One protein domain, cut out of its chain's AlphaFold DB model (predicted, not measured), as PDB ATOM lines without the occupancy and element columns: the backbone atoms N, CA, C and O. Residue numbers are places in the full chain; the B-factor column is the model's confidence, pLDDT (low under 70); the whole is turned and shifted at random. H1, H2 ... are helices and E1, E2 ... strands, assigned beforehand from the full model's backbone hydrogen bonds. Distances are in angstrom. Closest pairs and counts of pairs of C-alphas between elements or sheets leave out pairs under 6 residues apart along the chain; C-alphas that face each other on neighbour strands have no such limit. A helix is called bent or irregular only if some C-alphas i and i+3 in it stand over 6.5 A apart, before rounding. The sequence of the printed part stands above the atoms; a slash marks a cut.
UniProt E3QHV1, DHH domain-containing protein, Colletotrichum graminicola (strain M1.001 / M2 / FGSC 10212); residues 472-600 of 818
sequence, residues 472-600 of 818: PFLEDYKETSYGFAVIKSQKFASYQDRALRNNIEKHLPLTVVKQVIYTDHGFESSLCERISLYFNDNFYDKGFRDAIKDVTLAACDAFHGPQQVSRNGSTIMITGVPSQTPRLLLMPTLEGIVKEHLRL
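Overview. This is residues 472 to 600 of the 818 residues of the protein "DHH domain-containing protein" of Colletotrichum graminicola (strain M1.001 / M2 / FGSC 10212) (UniProt E3QHV1). A long, twisted six-stranded sheet forms the middle layer, with the long helices H3 and H4 side by side over one face and H2, with the small H1, over the other. The hairpin of E3 and E4 runs along the longest axis. The printed part has 129 residues with four named helices and six named strands, in the order H1 E1 E2 H2 E3 E4 H3 E5 E6 H4, and its class is mixed, helices and strands. The mixed sheet runs E1 E2 E3 E4 E6 E5, with E2 and E3 parallel and the other neighbours antiparallel. The whole is compact, with a radius of gyration of the C-alphas of 14.3 A, yet elongated, spanning 47 by 28 by 23 A.

Along the chain. H1, residues 472 to 475, begins at C-alpha 472 (28.440, -13.419, -1.194). E1 is residues 477 to 479 and E2 is residues 483 to 489, 19.4 A long. H2, residues 496 to 505, measures 14.1 A. E3, residues 510 to 519, measures 29.4 A, and E4, residues 522 to 535, measures 33.5 A and bends by 71 degrees at residue 525. H3, residues 544 to 560, measures 24.2 A and begins at C-alpha 544 (43.544, -27.350, -19.475). E5 is residues 565 to 568, and E6 is residues 571 to 575. H4, residues 583 to 598, measures 21.4 A and ends at C-alpha 598 (49.758, -28.293, -11.436). H4 has a kink of 30 degrees near residue 592; it is neither bent nor irregular, but only just: C-alphas 589 and 592 are 6.5 A apart.

Arrangement. In the sheet, E1 and E5 are the edge strands. E1 and E2 form a hairpin, with N 478 and O 484 at 2.9 A. E2 and E3 are parallel at 13 degrees, with N 487 and O 514 at 2.8 A. With H2 they make a strand-helix-strand unit, two parallel neighbour strands with a helix between, whose crossover is right-handed. E3 and E4 form a hairpin, with N 515 and O 530 at 2.8 A. E4 and E6 are antiparallel, with N 531 and O 572 at 2.8 A. E5 and E6 form a hairpin, with N 566 and O 573 at 2.8 A. E4, H3 and E5 make a split unit, with E6 between the two strands in the sheet, and its crossover is right-handed. The helices H3 and H4 on one face and H2 on the other make three layers with the sheet. H1 is on the same face as H2, at a height over the sheet of 5.3 A; its closest C-alphas to E2 are those of Phe 473 and Ala 485, 5.9 A apart. H2 lies over E3 at a height of 8.2 A, and runs slantwise to it, only just, at 32 degrees on the local plane. H3 lies over E6 and E5 at a height of 8.3 A, along E6 at 2 degrees on the local plane. H4 lies over E2 and E3 at a height of 9.7 A. H3 and H4 touch at a shallow tilt of 18 degrees, opposite ways; their closest C-alphas, of Ile 548 and Leu 590, are 6.6 A apart. H2 is apart from H3 and H4. Each O i to N i+4 pair is within hydrogen-bond range in H2 and H3, against 8 of 12 in H4; H1 is too short for such a pair.

Size, cuts and confidence. The two C-alphas farthest apart are those of His 521 and Leu 600, 48.8 A. The printed part has no cut, and no link between named elements is long. The mean pLDDT of the printed part is 89.7, and residues 520 to 525 are under 70.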
ATOM      1  N   PRO A 472      29.094 -12.138  -0.896       83.75
ATOM      2  CA  PRO A 472      28.440 -13.419  -1.194       83.75
ATOM      3  C   PRO A 472      29.371 -14.415  -1.887       83.75
ATOM      4  O   PRO A 472      29.144 -15.619  -1.842       83.75
ATOM      5  N   PHE A 473      30.440 -13.924  -2.525       87.38
ATOM      6  CA  PHE A 473      31.465 -14.776  -3.112       87.38
ATOM      7  C   PHE A 473      32.215 -15.585  -2.050       87.38
ATOM      8  O   PHE A 473      32.558 -16.728  -2.319       87.38
ATOM      9  N   LEU A 474      32.494 -14.999  -0.881       84.75
ATOM     10  CA  LEU A 474      33.276 -15.637   0.183       84.75
ATOM     11  C   LEU A 474      32.431 -16.479   1.140       84.75
ATOM     12  O   LEU A 474      32.998 -17.246   1.913       84.75
ATOM     13  N   GLU A 475      31.109 -16.315   1.117       79.81
ATOM     14  CA  GLU A 475      30.226 -16.941   2.095       79.81
ATOM     15  C   GLU A 475      30.287 -18.470   2.047       79.81
ATOM     16  O   GLU A 475      30.447 -19.087   3.098       79.81
ATOM     17  N   ASP A 476      30.241 -19.038   0.841       81.69
ATOM     18  CA  ASP A 476      30.407 -20.471   0.574       81.69
ATOM     19  C   ASP A 476      31.542 -20.704  -0.446       81.69
ATOM     20  O   ASP A 476      31.390 -21.340  -1.498       81.69
ATOM     21  N   TYR A 477      32.700 -20.099  -0.152       87.00
ATOM     22  CA  TYR A 477      33.948 -20.301  -0.889       87.00
ATOM     23  C   TYR A 477      34.803 -21.385  -0.231       87.00
ATOM     24  O   TYR A 477      35.219 -21.255   0.926       87.00
ATOM     25  N   LYS A 478      35.145 -22.410  -1.014       85.12
ATOM     26  CA  LYS A 478      36.125 -23.444  -0.661       85.12
ATOM     27  C   LYS A 478      37.342 -23.350  -1.584       85.12
ATOM     28  O   LYS A 478      37.241 -22.983  -2.757       85.12
ATOM     29  N   GLU A 479      38.506 -23.682  -1.038       86.00
ATOM     30  CA  GLU A 479      39.783 -23.677  -1.749       86.00
ATOM     31  C   GLU A 479      40.484 -25.013  -1.566       86.00
ATOM     32  O   GLU A 479      40.691 -25.464  -0.442       86.00
ATOM     33  N   THR A 480      40.844 -25.632  -2.685       81.31
ATOM     34  CA  THR A 480      41.673 -26.840  -2.725       81.31
ATOM     35  C   THR A 480      42.931 -26.540  -3.545       81.31
ATOM     36  O   THR A 480      43.712 -25.664  -3.192       81.31
ATOM     37  N   SER A 481      43.112 -27.204  -4.688       85.75
ATOM     38  CA  SER A 481      44.072 -26.811  -5.731       85.75
ATOM     39  C   SER A 481      43.540 -25.684  -6.635       85.75
ATOM     40  O   SER A 481      44.235 -25.215  -7.534       85.75
ATOM     41  N   TYR A 482      42.283 -25.281  -6.435       93.19
ATOM     42  CA  TYR A 482      41.593 -24.214  -7.154       93.19
ATOM     43  C   TYR A 482      40.455 -23.647  -6.285       93.19
ATOM     44  O   TYR A 482      40.099 -24.238  -5.262       93.19
ATOM     45  N   GLY A 483      39.901 -22.496  -6.668       93.19
ATOM     46  CA  GLY A 483      38.802 -21.858  -5.937       93.19
ATOM     47  C   GLY A 483      37.429 -22.348  -6.401       93.19
ATOM     48  O   GLY A 483      37.206 -22.526  -7.600       93.19
ATOM     49  N   PHE A 484      36.480 -22.511  -5.481       94.38
ATOM     50  CA  PHE A 484      35.092 -22.856  -5.794       94.38
ATOM     51  C   PHE A 484      34.133 -22.048  -4.915       94.38
ATOM     52  O   PHE A 484      34.105 -22.239  -3.704       94.38
ATOM     53  N   ALA A 485      33.327 -21.176  -5.522       92.94
ATOM     54  CA  ALA A 485      32.290 -20.400  -4.840       92.94
ATOM     55  C   ALA A 485      30.893 -20.868  -5.264       92.94
ATOM     56  O   ALA A 485      30.618 -20.984  -6.465       92.94
ATOM     57  N   VAL A 486      30.007 -21.085  -4.293       90.56
ATOM     58  CA  VAL A 486      28.570 -21.288  -4.526       90.56
ATOM     59  C   VAL A 486      27.820 -20.059  -4.030       90.56
ATOM     60  O   VAL A 486      28.042 -19.583  -2.927       90.56
ATOM     61  N   ILE A 487      26.937 -19.519  -4.863       89.50
ATOM     62  CA  ILE A 487      26.213 -18.281  -4.581       89.50
ATOM     63  C   ILE A 487      24.736 -18.534  -4.842       89.50
ATOM     64  O   ILE A 487      24.341 -18.833  -5.970       89.50
ATOM     65  N   LYS A 488      23.917 -18.408  -3.803       86.19
ATOM     66  CA  LYS A 488      22.459 -18.550  -3.871       86.19
ATOM     67  C   LYS A 488      21.850 -17.145  -3.892       86.19
ATOM     68  O   LYS A 488      22.137 -16.345  -3.009       86.19
ATOM     69  N   SER A 489      21.063 -16.805  -4.913       84.56
ATOM     70  CA  SER A 489      20.489 -15.457  -5.050       84.56
ATOM     71  C   SER A 489      19.170 -15.442  -5.832       84.56
ATOM     72  O   SER A 489      18.766 -16.434  -6.427       84.56
ATOM     73  N   GLN A 490      18.480 -14.297  -5.849       82.00
ATOM     74  CA  GLN A 490      17.308 -14.064  -6.715       82.00
ATOM     75  C   GLN A 490      17.701 -13.535  -8.103       82.00
ATOM     76  O   GLN A 490      16.930 -13.588  -9.058       82.00
ATOM     77  N   LYS A 491      18.908 -12.973  -8.226       85.12
ATOM     78  CA  LYS A 491      19.395 -12.343  -9.456       85.12
ATOM     79  C   LYS A 491      20.850 -12.683  -9.703       85.12
ATOM     80  O   LYS A 491      21.659 -12.786  -8.782       85.12
ATOM     81  N   PHE A 492      21.179 -12.794 -10.979       88.62
ATOM     82  CA  PHE A 492      22.543 -12.960 -11.434       88.62
ATOM     83  C   PHE A 492      23.368 -11.693 -11.195       88.62
ATOM     84  O   PHE A 492      22.962 -10.599 -11.579       88.62
ATOM     85  N   ALA A 493      24.565 -11.867 -10.641       91.00
ATOM     86  CA  ALA A 493      25.575 -10.822 -10.522       91.00
ATOM     87  C   ALA A 493      26.855 -11.229 -11.268       91.00
ATOM     88  O   ALA A 493      27.057 -12.400 -11.611       91.00
ATOM     89  N   SER A 494      27.713 -10.257 -11.575       92.06
ATOM     90  CA  SER A 494      29.039 -10.548 -12.123       92.06
ATOM     91  C   SER A 494      30.038 -10.700 -10.982       92.06
ATOM     92  O   SER A 494      30.185  -9.793 -10.169       92.06
ATOM     93  N   TYR A 495      30.744 -11.830 -10.956       94.88
ATOM     94  CA  TYR A 495      31.833 -12.106 -10.010       94.88
ATOM     95  C   TYR A 495      33.181 -12.279 -10.718       94.88
ATOM     96  O   TYR A 495      34.137 -12.760 -10.115       94.88
ATOM     97  N   GLN A 496      33.269 -11.893 -11.994       95.25
ATOM     98  CA  GLN A 496      34.466 -12.073 -12.813       95.25
ATOM     99  C   GLN A 496      35.691 -11.398 -12.193       95.25
ATOM    100  O   GLN A 496      36.684 -12.069 -11.925       95.25
ATOM    101  N   ASP A 497      35.608 -10.100 -11.896       95.56
ATOM    102  CA  ASP A 497      36.739  -9.348 -11.342       95.56
ATOM    103  C   ASP A 497      37.173  -9.895  -9.980       95.56
ATOM    104  O   ASP A 497      38.365  -9.958  -9.678       95.56
ATOM    105  N   ARG A 498      36.208 -10.341  -9.165       95.19
ATOM    106  CA  ARG A 498      36.469 -10.949  -7.856       95.19
ATOM    107  C   ARG A 498      37.199 -12.284  -7.992       95.19
ATOM    108  O   ARG A 498      38.213 -12.480  -7.326       95.19
ATOM    109  N   ALA A 499      36.720 -13.165  -8.867       96.19
ATOM    110  CA  ALA A 499      37.315 -14.473  -9.120       96.19
ATOM    111  C   ALA A 499      38.717 -14.360  -9.742       96.19
ATOM    112  O   ALA A 499      39.643 -15.043  -9.307       96.19
ATOM    113  N   LEU A 500      38.905 -13.460 -10.713       96.12
ATOM    114  CA  LEU A 500      40.210 -13.207 -11.331       96.12
ATOM    115  C   LEU A 500      41.207 -12.614 -10.330       96.12
ATOM    116  O   LEU A 500      42.363 -13.034 -10.297       96.12
ATOM    117  N   ARG A 501      40.764 -11.695  -9.464       95.19
ATOM    118  CA  ARG A 501      41.601 -11.174  -8.379       95.19
ATOM    119  C   ARG A 501      41.994 -12.274  -7.395       95.19
ATOM    120  O   ARG A 501      43.170 -12.381  -7.077       95.19
ATOM    121  N   ASN A 502      41.049 -13.124  -6.985       93.75
ATOM    122  CA  ASN A 502      41.321 -14.270  -6.111       93.75
ATOM    123  C   ASN A 502      42.356 -15.226  -6.734       93.75
ATOM    124  O   ASN A 502      43.296 -15.637  -6.059       93.75
ATOM    125  N   ASN A 503      42.245 -15.512  -8.036       94.81
ATOM    126  CA  ASN A 503      43.238 -16.307  -8.762       94.81
ATOM    127  C   ASN A 503      44.643 -15.687  -8.721       94.81
ATOM    128  O   ASN A 503      45.623 -16.417  -8.596       94.81
ATOM    129  N   ILE A 504      44.757 -14.360  -8.837       92.75
ATOM    130  CA  ILE A 504      46.045 -13.655  -8.784       92.75
ATOM    131  C   ILE A 504      46.598 -13.652  -7.356       92.75
ATOM    132  O   ILE A 504      47.733 -14.070  -7.152       92.75
ATOM    133  N   GLU A 505      45.798 -13.216  -6.380       90.94
ATOM    134  CA  GLU A 505      46.195 -13.078  -4.971       90.94
ATOM    135  C   GLU A 505      46.639 -14.409  -4.360       90.94
ATOM    136  O   GLU A 505      47.580 -14.445  -3.569       90.94
ATOM    137  N   LYS A 506      45.975 -15.504  -4.740       88.88
ATOM    138  CA  LYS A 506      46.233 -16.844  -4.202       88.88
ATOM    139  C   LYS A 506      47.010 -17.756  -5.149       88.88
ATOM    140  O   LYS A 506      47.238 -18.915  -4.826       88.88
ATOM    141  N   HIS A 507      47.412 -17.238  -6.310       91.62
ATOM    142  CA  HIS A 507      48.107 -17.981  -7.361       91.62
ATOM    143  C   HIS A 507      47.396 -19.286  -7.782       91.62
ATOM    144  O   HIS A 507      48.020 -20.331  -7.943       91.62
ATOM    145  N   LEU A 508      46.073 -19.234  -7.967       93.38
ATOM    146  CA  LEU A 508      45.257 -20.387  -8.368       93.38
ATOM    147  C   LEU A 508      45.109 -20.448  -9.899       93.38
ATOM    148  O   LEU A 508      44.968 -19.393 -10.525       93.38
ATOM    149  N   PRO A 509      45.071 -21.643 -10.521       95.44
ATOM    150  CA  PRO A 509      44.877 -21.780 -11.970       95.44
ATOM    151  C   PRO A 509      43.432 -21.493 -12.413       95.44
ATOM    152  O   PRO A 509      43.185 -21.129 -13.566       95.44
ATOM    153  N   LEU A 510      42.466 -21.669 -11.508       97.19
ATOM    154  CA  LEU A 510      41.033 -21.613 -11.781       97.19
ATOM    155  C   LEU A 510      40.270 -21.160 -10.528       97.19
ATOM    156  O   LEU A 510      40.579 -21.577  -9.413       97.19
ATOM    157  N   THR A 511      39.214 -20.378 -10.738       97.69
ATOM    158  CA  THR A 511      38.117 -20.220  -9.781       97.69
ATOM    159  C   THR A 511      36.805 -20.537 -10.493       97.69
ATOM    160  O   THR A 511      36.487 -19.937 -11.523       97.69
ATOM    161  N   VAL A 512      36.034 -21.474  -9.947       97.81
ATOM    162  CA  VAL A 512      34.681 -21.807 -10.403       97.81
ATOM    163  C   VAL A 512      33.681 -21.015  -9.573       97.81
ATOM    164  O   VAL A 512      33.731 -21.050  -8.347       97.81
ATOM    165  N   VAL A 513      32.762 -20.308 -10.230       97.25
ATOM    166  CA  VAL A 513      31.655 -19.616  -9.556       97.25
ATOM    167  C   VAL A 513      30.343 -20.194 -10.042       97.25
ATOM    168  O   VAL A 513      29.965 -20.012 -11.200       97.25
ATOM    169  N   LYS A 514      29.632 -20.855  -9.140       96.06
ATOM    170  CA  LYS A 514      28.301 -21.398  -9.368       96.06
ATOM    171  C   LYS A 514      27.270 -20.471  -8.738       96.06
ATOM    172  O   LYS A 514      27.260 -20.285  -7.529       96.06
ATOM    173  N   GLN A 515      26.398 -19.897  -9.556       94.06
ATOM    174  CA  GLN A 515      25.270 -19.081  -9.116       94.06
ATOM    175  C   GLN A 515      23.968 -19.847  -9.315       94.06
ATOM    176  O   GLN A 515      23.680 -20.265 -10.434       94.06
ATOM    177  N   VAL A 516      23.177 -19.993  -8.257       90.50
ATOM    178  CA  VAL A 516      21.864 -20.640  -8.282       90.50
ATOM    179  C   VAL A 516      20.801 -19.579  -8.056       90.50
ATOM    180  O   VAL A 516      20.809 -18.896  -7.029       90.50
ATOM    181  N   ILE A 517      19.908 -19.436  -9.033       88.19
ATOM    182  CA  ILE A 517      18.818 -18.468  -9.016       88.19
ATOM    183  C   ILE A 517      17.525 -19.152  -8.617       88.19
ATOM    184  O   ILE A 517      17.083 -20.101  -9.271       88.19
ATOM    185  N   TYR A 518      16.901 -18.625  -7.573       81.81
ATOM    186  CA  TYR A 518      15.580 -19.034  -7.110       81.81
ATOM    187  C   TYR A 518      14.527 -17.996  -7.504       81.81
ATOM    188  O   TYR A 518      14.850 -16.834  -7.746       81.81
ATOM    189  N   THR A 519      13.266 -18.419  -7.613       71.25
ATOM    190  CA  THR A 519      12.162 -17.508  -7.955       71.25
ATOM    191  C   THR A 519      11.740 -16.652  -6.760       71.25
ATOM    192  O   THR A 519      11.775 -17.121  -5.623       71.25
ATOM    193  N   ASP A 520      11.233 -15.443  -7.022       61.03
ATOM    194  CA  ASP A 520      10.716 -14.511  -6.001       61.03
ATOM    195  C   ASP A 520       9.537 -15.084  -5.176       61.03
ATOM    196  O   ASP A 520       9.162 -14.530  -4.142       61.03
ATOM    197  N   HIS A 521       8.927 -16.189  -5.626       57.31
ATOM    198  CA  HIS A 521       7.737 -16.793  -5.018       57.31
ATOM    199  C   HIS A 521       7.964 -18.196  -4.435       57.31
ATOM    200  O   HIS A 521       7.019 -18.775  -3.901       57.31
ATOM    201  N   GLY A 522       9.187 -18.740  -4.482       60.88
ATOM    202  CA  GLY A 522       9.481 -20.040  -3.880       60.88
ATOM    203  C   GLY A 522      10.905 -20.540  -4.122       60.88
ATOM    204  O   GLY A 522      11.438 -20.442  -5.227       60.88
ATOM    205  N   PHE A 523      11.496 -21.130  -3.079       68.12
ATOM    206  CA  PHE A 523      12.772 -21.861  -3.130       68.12
ATOM    207  C   PHE A 523      12.592 -23.362  -3.431       68.12
ATOM    208  O   PHE A 523      13.533 -24.131  -3.300       68.12
ATOM    209  N   GLU A 524      11.394 -23.806  -3.828       63.28
ATOM    210  CA  GLU A 524      11.097 -25.229  -4.084       63.28
ATOM    211  C   GLU A 524      11.846 -25.816  -5.281       63.28
ATOM    212  O   GLU A 524      12.045 -27.026  -5.354       63.28
ATOM    213  N   SER A 525      12.249 -24.969  -6.228       67.75
ATOM    214  CA  SER A 525      13.047 -25.370  -7.381       67.75
ATOM    215  C   SER A 525      13.988 -24.248  -7.795       67.75
ATOM    216  O   SER A 525      13.675 -23.059  -7.672       67.75
ATOM    217  N   SER A 526      15.164 -24.626  -8.289       74.56
ATOM    218  CA  SER A 526      16.066 -23.694  -8.957       74.56
ATOM    219  C   SER A 526      15.440 -23.236 -10.273       74.56
ATOM    220  O   SER A 526      15.143 -24.054 -11.140       74.56
ATOM    221  N   LEU A 527      15.278 -21.928 -10.464       81.44
ATOM    222  CA  LEU A 527      14.841 -21.377 -11.748       81.44
ATOM    223  C   LEU A 527      15.916 -21.615 -12.813       81.44
ATOM    224  O   LEU A 527      15.642 -22.044 -13.937       81.44
ATOM    225  N   CYS A 528      17.150 -21.283 -12.442       89.31
ATOM    226  CA  CYS A 528      18.301 -21.342 -13.318       89.31
ATOM    227  C   CYS A 528      19.585 -21.443 -12.495       89.31
ATOM    228  O   CYS A 528      19.712 -20.824 -11.442       89.31
ATOM    229  N   GLU A 529      20.561 -22.179 -13.002       93.69
ATOM    230  CA  GLU A 529      21.913 -22.224 -12.468       93.69
ATOM    231  C   GLU A 529      22.906 -21.768 -13.542       93.69
ATOM    232  O   GLU A 529      22.759 -22.057 -14.731       93.69
ATOM    233  N   ARG A 530      23.934 -21.037 -13.114       95.69
ATOM    234  CA  ARG A 530      25.037 -20.580 -13.954       95.69
ATOM    235  C   ARG A 530      26.366 -20.947 -13.317       95.69
ATOM    236  O   ARG A 530      26.739 -20.371 -12.297       95.69
ATOM    237  N   ILE A 531      27.118 -21.821 -13.970       97.62
ATOM    238  CA  ILE A 531      28.481 -22.187 -13.580       97.62
ATOM    239  C   ILE A 531      29.447 -21.444 -14.501       97.62
ATOM    240  O   ILE A 531      29.472 -21.673 -15.707       97.62
ATOM    241  N   SER A 532      30.222 -20.518 -13.945       98.00
ATOM    242  CA  SER A 532      31.216 -19.717 -14.669       98.00
ATOM    243  C   SER A 532      32.628 -20.164 -14.300       98.00
ATOM    244  O   SER A 532      32.959 -20.268 -13.119       98.00
ATOM    245  N   LEU A 533      33.461 -20.408 -15.311       98.12
ATOM    246  CA  LEU A 533      34.838 -20.874 -15.165       98.12
ATOM    247  C   LEU A 533      35.807 -19.708 -15.416       98.12
ATOM    248  O   LEU A 533      35.983 -19.275 -16.559       98.12
ATOM    249  N   TYR A 534      36.438 -19.197 -14.358       98.12
ATOM    250  CA  TYR A 534      37.390 -18.087 -14.441       98.12
ATOM    251  C   TYR A 534      38.824 -18.600 -14.336       98.12
ATOM    252  O   TYR A 534      39.307 -18.940 -13.255       98.12
ATOM    253  N   PHE A 535      39.503 -18.660 -15.476       97.81
ATOM    254  CA  PHE A 535      40.875 -19.150 -15.591       97.81
ATOM    255  C   PHE A 535      41.894 -18.045 -15.309       97.81
ATOM    256  O   PHE A 535      41.658 -16.878 -15.613       97.81
ATOM    257  N   ASN A 536      43.042 -18.419 -14.749       95.75
ATOM    258  CA  ASN A 536      44.160 -17.509 -14.537       95.75
ATOM    259  C   ASN A 536      45.084 -17.497 -15.760       95.75
ATOM    260  O   ASN A 536      45.705 -18.506 -16.089       95.75
ATOM    261  N   ASP A 537      45.212 -16.347 -16.418       93.69
ATOM    262  CA  ASP A 537      46.056 -16.198 -17.611       93.69
ATOM    263  C   ASP A 537      47.565 -16.243 -17.305       93.69
ATOM    264  O   ASP A 537      48.381 -16.345 -18.219       93.69
ATOM    265  N   ASN A 538      47.962 -16.212 -16.026       90.62
ATOM    266  CA  ASN A 538      49.358 -16.418 -15.631       90.62
ATOM    267  C   ASN A 538      49.806 -17.883 -15.724       90.62
ATOM    268  O   ASN A 538      51.011 -18.147 -15.701       90.62
ATOM    269  N   PHE A 539      48.862 -18.821 -15.829       93.31
ATOM    270  CA  PHE A 539      49.148 -20.233 -16.045       93.31
ATOM    271  C   PHE A 539      49.182 -20.539 -17.541       93.31
ATOM    272  O   PHE A 539      48.465 -19.942 -18.345       93.31
ATOM    273  N   TYR A 540      50.032 -21.487 -17.924       92.62
ATOM    274  CA  TYR A 540      50.067 -21.976 -19.297       92.62
ATOM    275  C   TYR A 540      48.766 -22.720 -19.630       92.62
ATOM    276  O   TYR A 540      48.105 -23.254 -18.743       92.62
ATOM    277  N   ASP A 541      48.420 -22.832 -20.912       93.75
ATOM    278  CA  ASP A 541      47.270 -23.629 -21.341       93.75
ATOM    279  C   ASP A 541      47.685 -24.667 -22.382       93.75
ATOM    280  O   ASP A 541      48.034 -24.349 -23.517       93.75
ATOM    281  N   LYS A 542      47.673 -25.933 -21.966       94.31
ATOM    282  CA  LYS A 542      47.968 -27.104 -22.802       94.31
ATOM    283  C   LYS A 542      46.771 -28.047 -22.780       94.31
ATOM    284  O   LYS A 542      46.867 -29.194 -22.355       94.31
ATOM    285  N   GLY A 543      45.613 -27.519 -23.183       94.75
ATOM    286  CA  GLY A 543      44.324 -28.217 -23.146       94.75
ATOM    287  C   GLY A 543      43.651 -28.220 -21.770       94.75
ATOM    288  O   GLY A 543      42.693 -28.958 -21.574       94.75
ATOM    289  N   PHE A 544      44.126 -27.410 -20.817       96.69
ATOM    290  CA  PHE A 544      43.544 -27.350 -19.475       96.69
ATOM    291  C   PHE A 544      42.161 -26.696 -19.512       96.69
ATOM    292  O   PHE A 544      41.210 -27.233 -18.946       96.69
ATOM    293  N   ARG A 545      42.027 -25.568 -20.224       97.38
ATOM    294  CA  ARG A 545      40.749 -24.843 -20.302       97.38
ATOM    295  C   ARG A 545      39.657 -25.686 -20.937       97.38
ATOM    296  O   ARG A 545      38.535 -25.702 -20.436       97.38
ATOM    297  N   ASP A 546      39.986 -26.378 -22.018       96.44
ATOM    298  CA  ASP A 546      39.025 -27.208 -22.741       96.44
ATOM    299  C   ASP A 546      38.652 -28.453 -21.932       96.44
ATOM    300  O   ASP A 546      37.465 -28.727 -21.783       96.44
ATOM    301  N   ALA A 547      39.621 -29.103 -21.273       96.62
ATOM    302  CA  ALA A 547      39.344 -30.222 -20.371       96.62
ATOM    303  C   ALA A 547      38.377 -29.845 -19.242       96.62
ATOM    304  O   ALA A 547      37.394 -30.546 -19.011       96.62
ATOM    305  N   ILE A 548      38.613 -28.714 -18.565       97.50
ATOM    306  CA  ILE A 548      37.721 -28.233 -17.501       97.50
ATOM    307  C   ILE A 548      36.323 -27.932 -18.057       97.50
ATOM    308  O   ILE A 548      35.331 -28.348 -17.454       97.50
ATOM    309  N   LYS A 549      36.212 -27.250 -19.207       97.12
ATOM    310  CA  LYS A 549      34.908 -26.938 -19.823       97.12
ATOM    311  C   LYS A 549      34.136 -28.199 -20.202       97.12
ATOM    312  O   LYS A 549      32.940 -28.270 -19.932       97.12
ATOM    313  N   ASP A 550      34.799 -29.160 -20.833       95.94
ATOM    314  CA  ASP A 550      34.172 -30.387 -21.322       95.94
ATOM    315  C   ASP A 550      33.731 -31.284 -20.167       95.94
ATOM    316  O   ASP A 550      32.616 -31.796 -20.173       95.94
ATOM    317  N   VAL A 551      34.568 -31.420 -19.137       96.00
ATOM    318  CA  VAL A 551      34.230 -32.211 -17.952       96.00
ATOM    319  C   VAL A 551      33.120 -31.568 -17.129       96.00
ATOM    320  O   VAL A 551      32.215 -32.275 -16.690       96.00
ATOM    321  N   THR A 552      33.130 -30.242 -16.964       96.62
ATOM    322  CA  THR A 552      32.024 -29.551 -16.281       96.62
ATOM    323  C   THR A 552      30.714 -29.735 -17.053       96.62
ATOM    324  O   THR A 552      29.698 -30.062 -16.446       96.62
ATOM    325  N   LEU A 553      30.733 -29.592 -18.387       96.12
ATOM    326  CA  LEU A 553      29.553 -29.806 -19.229       96.12
ATOM    327  C   LEU A 553      29.035 -31.245 -19.113       96.12
ATOM    328  O   LEU A 553      27.860 -31.437 -18.824       96.12
ATOM    329  N   ALA A 554      29.910 -32.242 -19.252       94.81
ATOM    330  CA  ALA A 554      29.532 -33.650 -19.164       94.81
ATOM    331  C   ALA A 554      28.962 -34.031 -17.787       94.81
ATOM    332  O   ALA A 554      28.031 -34.832 -17.711       94.81
ATOM    333  N   ALA A 555      29.494 -33.456 -16.702       92.81
ATOM    334  CA  ALA A 555      28.959 -33.666 -15.358       92.81
ATOM    335  C   ALA A 555      27.538 -33.098 -15.231       92.81
ATOM    336  O   ALA A 555      26.647 -33.775 -14.718       92.81
ATOM    337  N   CYS A 556      27.309 -31.882 -15.734       94.38
ATOM    338  CA  CYS A 556      25.982 -31.268 -15.754       94.38
ATOM    339  C   CYS A 556      25.002 -32.039 -16.652       94.38
ATOM    340  O   CYS A 556      23.873 -32.282 -16.232       94.38
ATOM    341  N   ASP A 557      25.431 -32.470 -17.841       93.88
ATOM    342  CA  ASP A 557      24.619 -33.256 -18.780       93.88
ATOM    343  C   ASP A 557      24.207 -34.603 -18.183       93.88
ATOM    344  O   ASP A 557      23.053 -35.009 -18.310       93.88
ATOM    345  N   ALA A 558      25.130 -35.298 -17.512       90.69
ATOM    346  CA  ALA A 558      24.838 -36.566 -16.850       90.69
ATOM    347  C   ALA A 558      23.836 -36.398 -15.697       90.69
ATOM    348  O   ALA A 558      22.999 -37.272 -15.475       90.69
ATOM    349  N   PHE A 559      23.911 -35.278 -14.974       89.06
ATOM    350  CA  PHE A 559      23.070 -35.047 -13.805       89.06
ATOM    351  C   PHE A 559      21.667 -34.527 -14.158       89.06
ATOM    352  O   PHE A 559      20.679 -35.030 -13.618       89.06
ATOM    353  N   HIS A 560      21.568 -33.553 -15.069       90.06
ATOM    354  CA  HIS A 560      20.314 -32.864 -15.424       90.06
ATOM    355  C   HIS A 560      19.690 -33.324 -16.744       90.06
ATOM    356  O   HIS A 560      18.511 -33.073 -16.991       90.06
ATOM    357  N   GLY A 561      20.466 -33.996 -17.592       91.00
ATOM    358  CA  GLY A 561      20.099 -34.317 -18.965       91.00
ATOM    359  C   GLY A 561      20.506 -33.208 -19.951       91.00
ATOM    360  O   GLY A 561      20.324 -32.021 -19.671       91.00
ATOM    361  N   PRO A 562      20.989 -33.566 -21.154       91.75
ATOM    362  CA  PRO A 562      21.590 -32.618 -22.098       91.75
ATOM    363  C   PRO A 562      20.604 -31.593 -22.676       91.75
ATOM    364  O   PRO A 562      21.024 -30.603 -23.261       91.75
ATOM    365  N   GLN A 563      19.285 -31.801 -22.545       93.62
ATOM    366  CA  GLN A 563      18.304 -30.811 -23.010       93.62
ATOM    367  C   GLN A 563      18.190 -29.596 -22.075       93.62
ATOM    368  O   GLN A 563      17.702 -28.555 -22.508       93.62
ATOM    369  N   GLN A 564      18.605 -29.732 -20.811       93.44
ATOM    370  CA  GLN A 564      18.482 -28.681 -19.792       93.44
ATOM    371  C   GLN A 564      19.761 -27.859 -19.620       93.44
ATOM    372  O   GLN A 564      19.772 -26.875 -18.880       93.44
ATOM    373  N   VAL A 565      20.839 -28.266 -20.287       95.88
ATOM    374  CA  VAL A 565      22.179 -27.713 -20.125       95.88
ATOM    375  C   VAL A 565      22.607 -27.067 -21.435       95.88
ATOM    376  O   VAL A 565      22.444 -27.618 -22.520       95.88
ATOM    377  N   SER A 566      23.173 -25.869 -21.349       95.25
ATOM    378  CA  SER A 566      23.741 -25.172 -22.499       95.25
ATOM    379  C   SER A 566      25.072 -24.528 -22.136       95.25
ATOM    380  O   SER A 566      25.269 -24.042 -21.022       95.25
ATOM    381  N   ARG A 567      26.015 -24.522 -23.082       95.19
ATOM    382  CA  ARG A 567      27.344 -23.926 -22.906       95.19
ATOM    383  C   ARG A 567      27.491 -22.686 -23.776       95.19
ATOM    384  O   ARG A 567      27.292 -22.750 -24.985       95.19
ATOM    385  N   ASN A 568      27.938 -21.589 -23.175       94.44
ATOM    386  CA  ASN A 568      28.385 -20.392 -23.877       94.44
ATOM    387  C   ASN A 568      29.793 -20.009 -23.397       94.44
ATOM    388  O   ASN A 568      29.969 -19.458 -22.309       94.44
ATOM    389  N   GLY A 569      30.810 -20.335 -24.198       93.94
ATOM    390  CA  GLY A 569      32.211 -20.109 -23.840       93.94
ATOM    391  C   GLY A 569      32.613 -20.852 -22.561       93.94
ATOM    392  O   GLY A 569      32.548 -22.079 -22.506       93.94
ATOM    393  N   SER A 570      33.038 -20.102 -21.543       95.38
ATOM    394  CA  SER A 570      33.433 -20.613 -20.217       95.38
ATOM    395  C   SER A 570      32.278 -20.654 -19.208       95.38
ATOM    396  O   SER A 570      32.513 -20.794 -18.009       95.38
ATOM    397  N   THR A 571      31.041 -20.508 -19.680       97.19
ATOM    398  CA  THR A 571      29.845 -20.487 -18.839       97.19
ATOM    399  C   THR A 571      28.907 -21.618 -19.234       97.19
ATOM    400  O   THR A 571      28.607 -21.803 -20.415       97.19
ATOM    401  N   ILE A 572      28.422 -22.352 -18.239       97.44
ATOM    402  CA  ILE A 572      27.394 -23.381 -18.375       97.44
ATOM    403  C   ILE A 572      26.122 -22.855 -17.720       97.44
ATOM    404  O   ILE A 572      26.142 -22.405 -16.575       97.44
ATOM    405  N   MET A 573      25.036 -22.879 -18.480       96.88
ATOM    406  CA  MET A 573      23.702 -22.468 -18.067       96.88
ATOM    407  C   MET A 573      22.824 -23.705 -17.966       96.88
ATOM    408  O   MET A 573      22.754 -24.491 -18.911       96.88
ATOM    409  N   ILE A 574      22.139 -23.848 -16.840       95.19
ATOM    410  CA  ILE A 574      21.196 -24.929 -16.579       95.19
ATOM    411  C   ILE A 574      19.850 -24.282 -16.278       95.19
ATOM    412  O   ILE A 574      19.763 -23.358 -15.466       95.19
ATOM    413  N   THR A 575      18.797 -24.717 -16.954       91.88
ATOM    414  CA  THR A 575      17.460 -24.114 -16.846       91.88
ATOM    415  C   THR A 575      16.411 -25.187 -16.652       91.88
ATOM    416  O   THR A 575      16.590 -26.285 -17.154       91.88
ATOM    417  N   GLY A 576      15.307 -24.874 -15.969       82.62
ATOM    418  CA  GLY A 576      14.154 -25.782 -15.911       82.62
ATOM    419  C   GLY A 576      14.404 -27.076 -15.127       82.62
ATOM    420  O   GLY A 576      13.775 -28.092 -15.414       82.62
ATOM    421  N   VAL A 577      15.315 -27.044 -14.150       80.75
ATOM    422  CA  VAL A 577      15.677 -28.201 -13.321       80.75
ATOM    423  C   VAL A 577      15.149 -28.049 -11.890       80.75
ATOM    424  O   VAL A 577      15.153 -26.944 -11.349       80.75
ATOM    425  N   PRO A 578      14.703 -29.139 -11.239       75.56
ATOM    426  CA  PRO A 578      14.126 -29.075  -9.894       75.56
ATOM    427  C   PRO A 578      15.168 -28.885  -8.779       75.56
ATOM    428  O   PRO A 578      14.801 -28.636  -7.633       75.56
ATOM    429  N   SER A 579      16.455 -29.029  -9.086       80.25
ATOM    430  CA  SER A 579      17.552 -29.021  -8.114       80.25
ATOM    431  C   SER A 579      18.816 -28.436  -8.731       80.25
ATOM    432  O   SER A 579      19.025 -28.594  -9.932       80.25
ATOM    433  N   GLN A 580      19.694 -27.845  -7.921       87.12
ATOM    434  CA  GLN A 580      21.012 -27.394  -8.388       87.12
ATOM    435  C   GLN A 580      22.000 -28.562  -8.569       87.12
ATOM    436  O   GLN A 580      21.844 -29.635  -7.989       87.12
ATOM    437  N   THR A 581      23.063 -28.341  -9.344       88.19
ATOM    438  CA  THR A 581      24.168 -29.296  -9.527       88.19
ATOM    439  C   THR A 581      24.979 -29.429  -8.235       88.19
ATOM    440  O   THR A 581      25.563 -28.437  -7.802       88.19
ATOM    441  N   PRO A 582      25.108 -30.601  -7.598       84.00
ATOM    442  CA  PRO A 582      25.821 -30.707  -6.323       84.00
ATOM    443  C   PRO A 582      27.305 -30.314  -6.432       84.00
ATOM    444  O   PRO A 582      28.007 -30.742  -7.351       84.00
ATOM    445  N   ARG A 583      27.834 -29.557  -5.457       84.31
ATOM    446  CA  ARG A 583      29.289 -29.294  -5.369       84.31
ATOM    447  C   ARG A 583      30.078 -30.597  -5.195       84.31
ATOM    448  O   ARG A 583      31.144 -30.738  -5.788       84.31
ATOM    449  N   LEU A 584      29.510 -31.561  -4.463       76.94
ATOM    450  CA  LEU A 584      30.044 -32.915  -4.270       76.94
ATOM    451  C   LEU A 584      30.209 -33.702  -5.586       76.94
ATOM    452  O   LEU A 584      31.004 -34.636  -5.636       76.94
ATOM    453  N   LEU A 585      29.497 -33.324  -6.655       82.81
ATOM    454  CA  LEU A 585      29.692 -33.869  -8.002       82.81
ATOM    455  C   LEU A 585      30.827 -33.138  -8.730       82.81
ATOM    456  O   LEU A 585      31.749 -33.769  -9.243       82.81
ATOM    457  N   LEU A 586      30.767 -31.805  -8.789       87.88
ATOM    458  CA  LEU A 586      31.682 -31.018  -9.619       87.88
ATOM    459  C   LEU A 586      33.101 -30.965  -9.057       87.88
ATOM    460  O   LEU A 586      34.057 -31.117  -9.815       87.88
ATOM    461  N   MET A 587      33.255 -30.745  -7.748       87.06
ATOM    462  CA  MET A 587      34.569 -30.466  -7.172       87.06
ATOM    463  C   MET A 587      35.548 -31.644  -7.323       87.06
ATOM    464  O   MET A 587      36.614 -31.444  -7.909       87.06
ATOM    465  N   PRO A 588      35.182 -32.885  -6.933       82.19
ATOM    466  CA  PRO A 588      36.076 -34.038  -7.084       82.19
ATOM    467  C   PRO A 588      36.413 -34.348  -8.546       82.19
ATOM    468  O   PRO A 588      37.536 -34.727  -8.874       82.19
ATOM    469  N   THR A 589      35.440 -34.159  -9.439       87.25
ATOM    470  CA  THR A 589      35.573 -34.454 -10.869       87.25
ATOM    471  C   THR A 589      36.600 -33.540 -11.547       87.25
ATOM    472  O   THR A 589      37.358 -33.983 -12.413       87.25
ATOM    473  N   LEU A 590      36.658 -32.267 -11.147       92.56
ATOM    474  CA  LEU A 590      37.611 -31.296 -11.689       92.56
ATOM    475  C   LEU A 590      38.990 -31.392 -11.029       92.56
ATOM    476  O   LEU A 590      40.001 -31.127 -11.684       92.56
ATOM    477  N   GLU A 591      39.056 -31.787  -9.757       88.44
ATOM    478  CA  GLU A 591      40.295 -31.801  -8.978       88.44
ATOM    479  C   GLU A 591      41.399 -32.647  -9.628       88.44
ATOM    480  O   GLU A 591      42.548 -32.212  -9.680       88.44
ATOM    481  N   GLY A 592      41.065 -33.806 -10.204       86.94
ATOM    482  CA  GLY A 592      42.042 -34.653 -10.902       86.94
ATOM    483  C   GLY A 592      42.683 -33.982 -12.124       86.94
ATOM    484  O   GLY A 592      43.854 -34.213 -12.422       86.94
ATOM    485  N   ILE A 593      41.944 -33.123 -12.830       93.06
ATOM    486  CA  ILE A 593      42.447 -32.361 -13.986       93.06
ATOM    487  C   ILE A 593      43.334 -31.214 -13.505       93.06
ATOM    488  O   ILE A 593      44.408 -30.984 -14.060       93.06
ATOM    489  N   VAL A 594      42.899 -30.507 -12.457       93.44
ATOM    490  CA  VAL A 594      43.659 -29.405 -11.851       93.44
ATOM    491  C   VAL A 594      44.980 -29.910 -11.271       93.44
ATOM    492  O   VAL A 594      46.017 -29.311 -11.540       93.44
ATOM    493  N   LYS A 595      44.974 -31.029 -10.538       88.75
ATOM    494  CA  LYS A 595      46.197 -31.634  -9.989       88.75
ATOM    495  C   LYS A 595      47.181 -31.985 -11.095       88.75
ATOM    496  O   LYS A 595      48.317 -31.530 -11.048       88.75
ATOM    497  N   GLU A 596      46.739 -32.690 -12.138       89.62
ATOM    498  CA  GLU A 596      47.601 -32.997 -13.285       89.62
ATOM    499  C   GLU A 596      48.122 -31.725 -13.970       89.62
ATOM    500  O   GLU A 596      49.284 -31.688 -14.376       89.62
ATOM    501  N   HIS A 597      47.314 -30.664 -14.073       92.81
ATOM    502  CA  HIS A 597      47.767 -29.367 -14.575       92.81
ATOM    503  C   HIS A 597      48.890 -28.773 -13.704       92.81
ATOM    504  O   HIS A 597      49.909 -28.343 -14.241       92.81
ATOM    505  N   LEU A 598      48.768 -28.827 -12.379       91.44
ATOM    506  CA  LEU A 598      49.758 -28.293 -11.436       91.44
ATOM    507  C   LEU A 598      51.029 -29.147 -11.281       91.44
ATOM    508  O   LEU A 598      52.006 -28.681 -10.694       91.44
ATOM    509  N   ARG A 599      51.084 -30.359 -11.853       88.19
ATOM    510  CA  ARG A 599      52.311 -31.185 -11.872       88.19
ATOM    511  C   ARG A 599      53.456 -30.575 -12.674       88.19
ATOM    512  O   ARG A 599      54.592 -31.030 -12.563       88.19
ATOM    513  N   LEU A 600      53.168 -29.578 -13.504       90.81
ATOM    514  CA  LEU A 600      54.153 -28.806 -14.249       90.81
ATOM    515  C   LEU A 600      53.855 -27.326 -14.042       90.81
ATOM    516  O   LEU A 600      52.689 -26.939 -14.005       90.81
TER     517      LEU A 600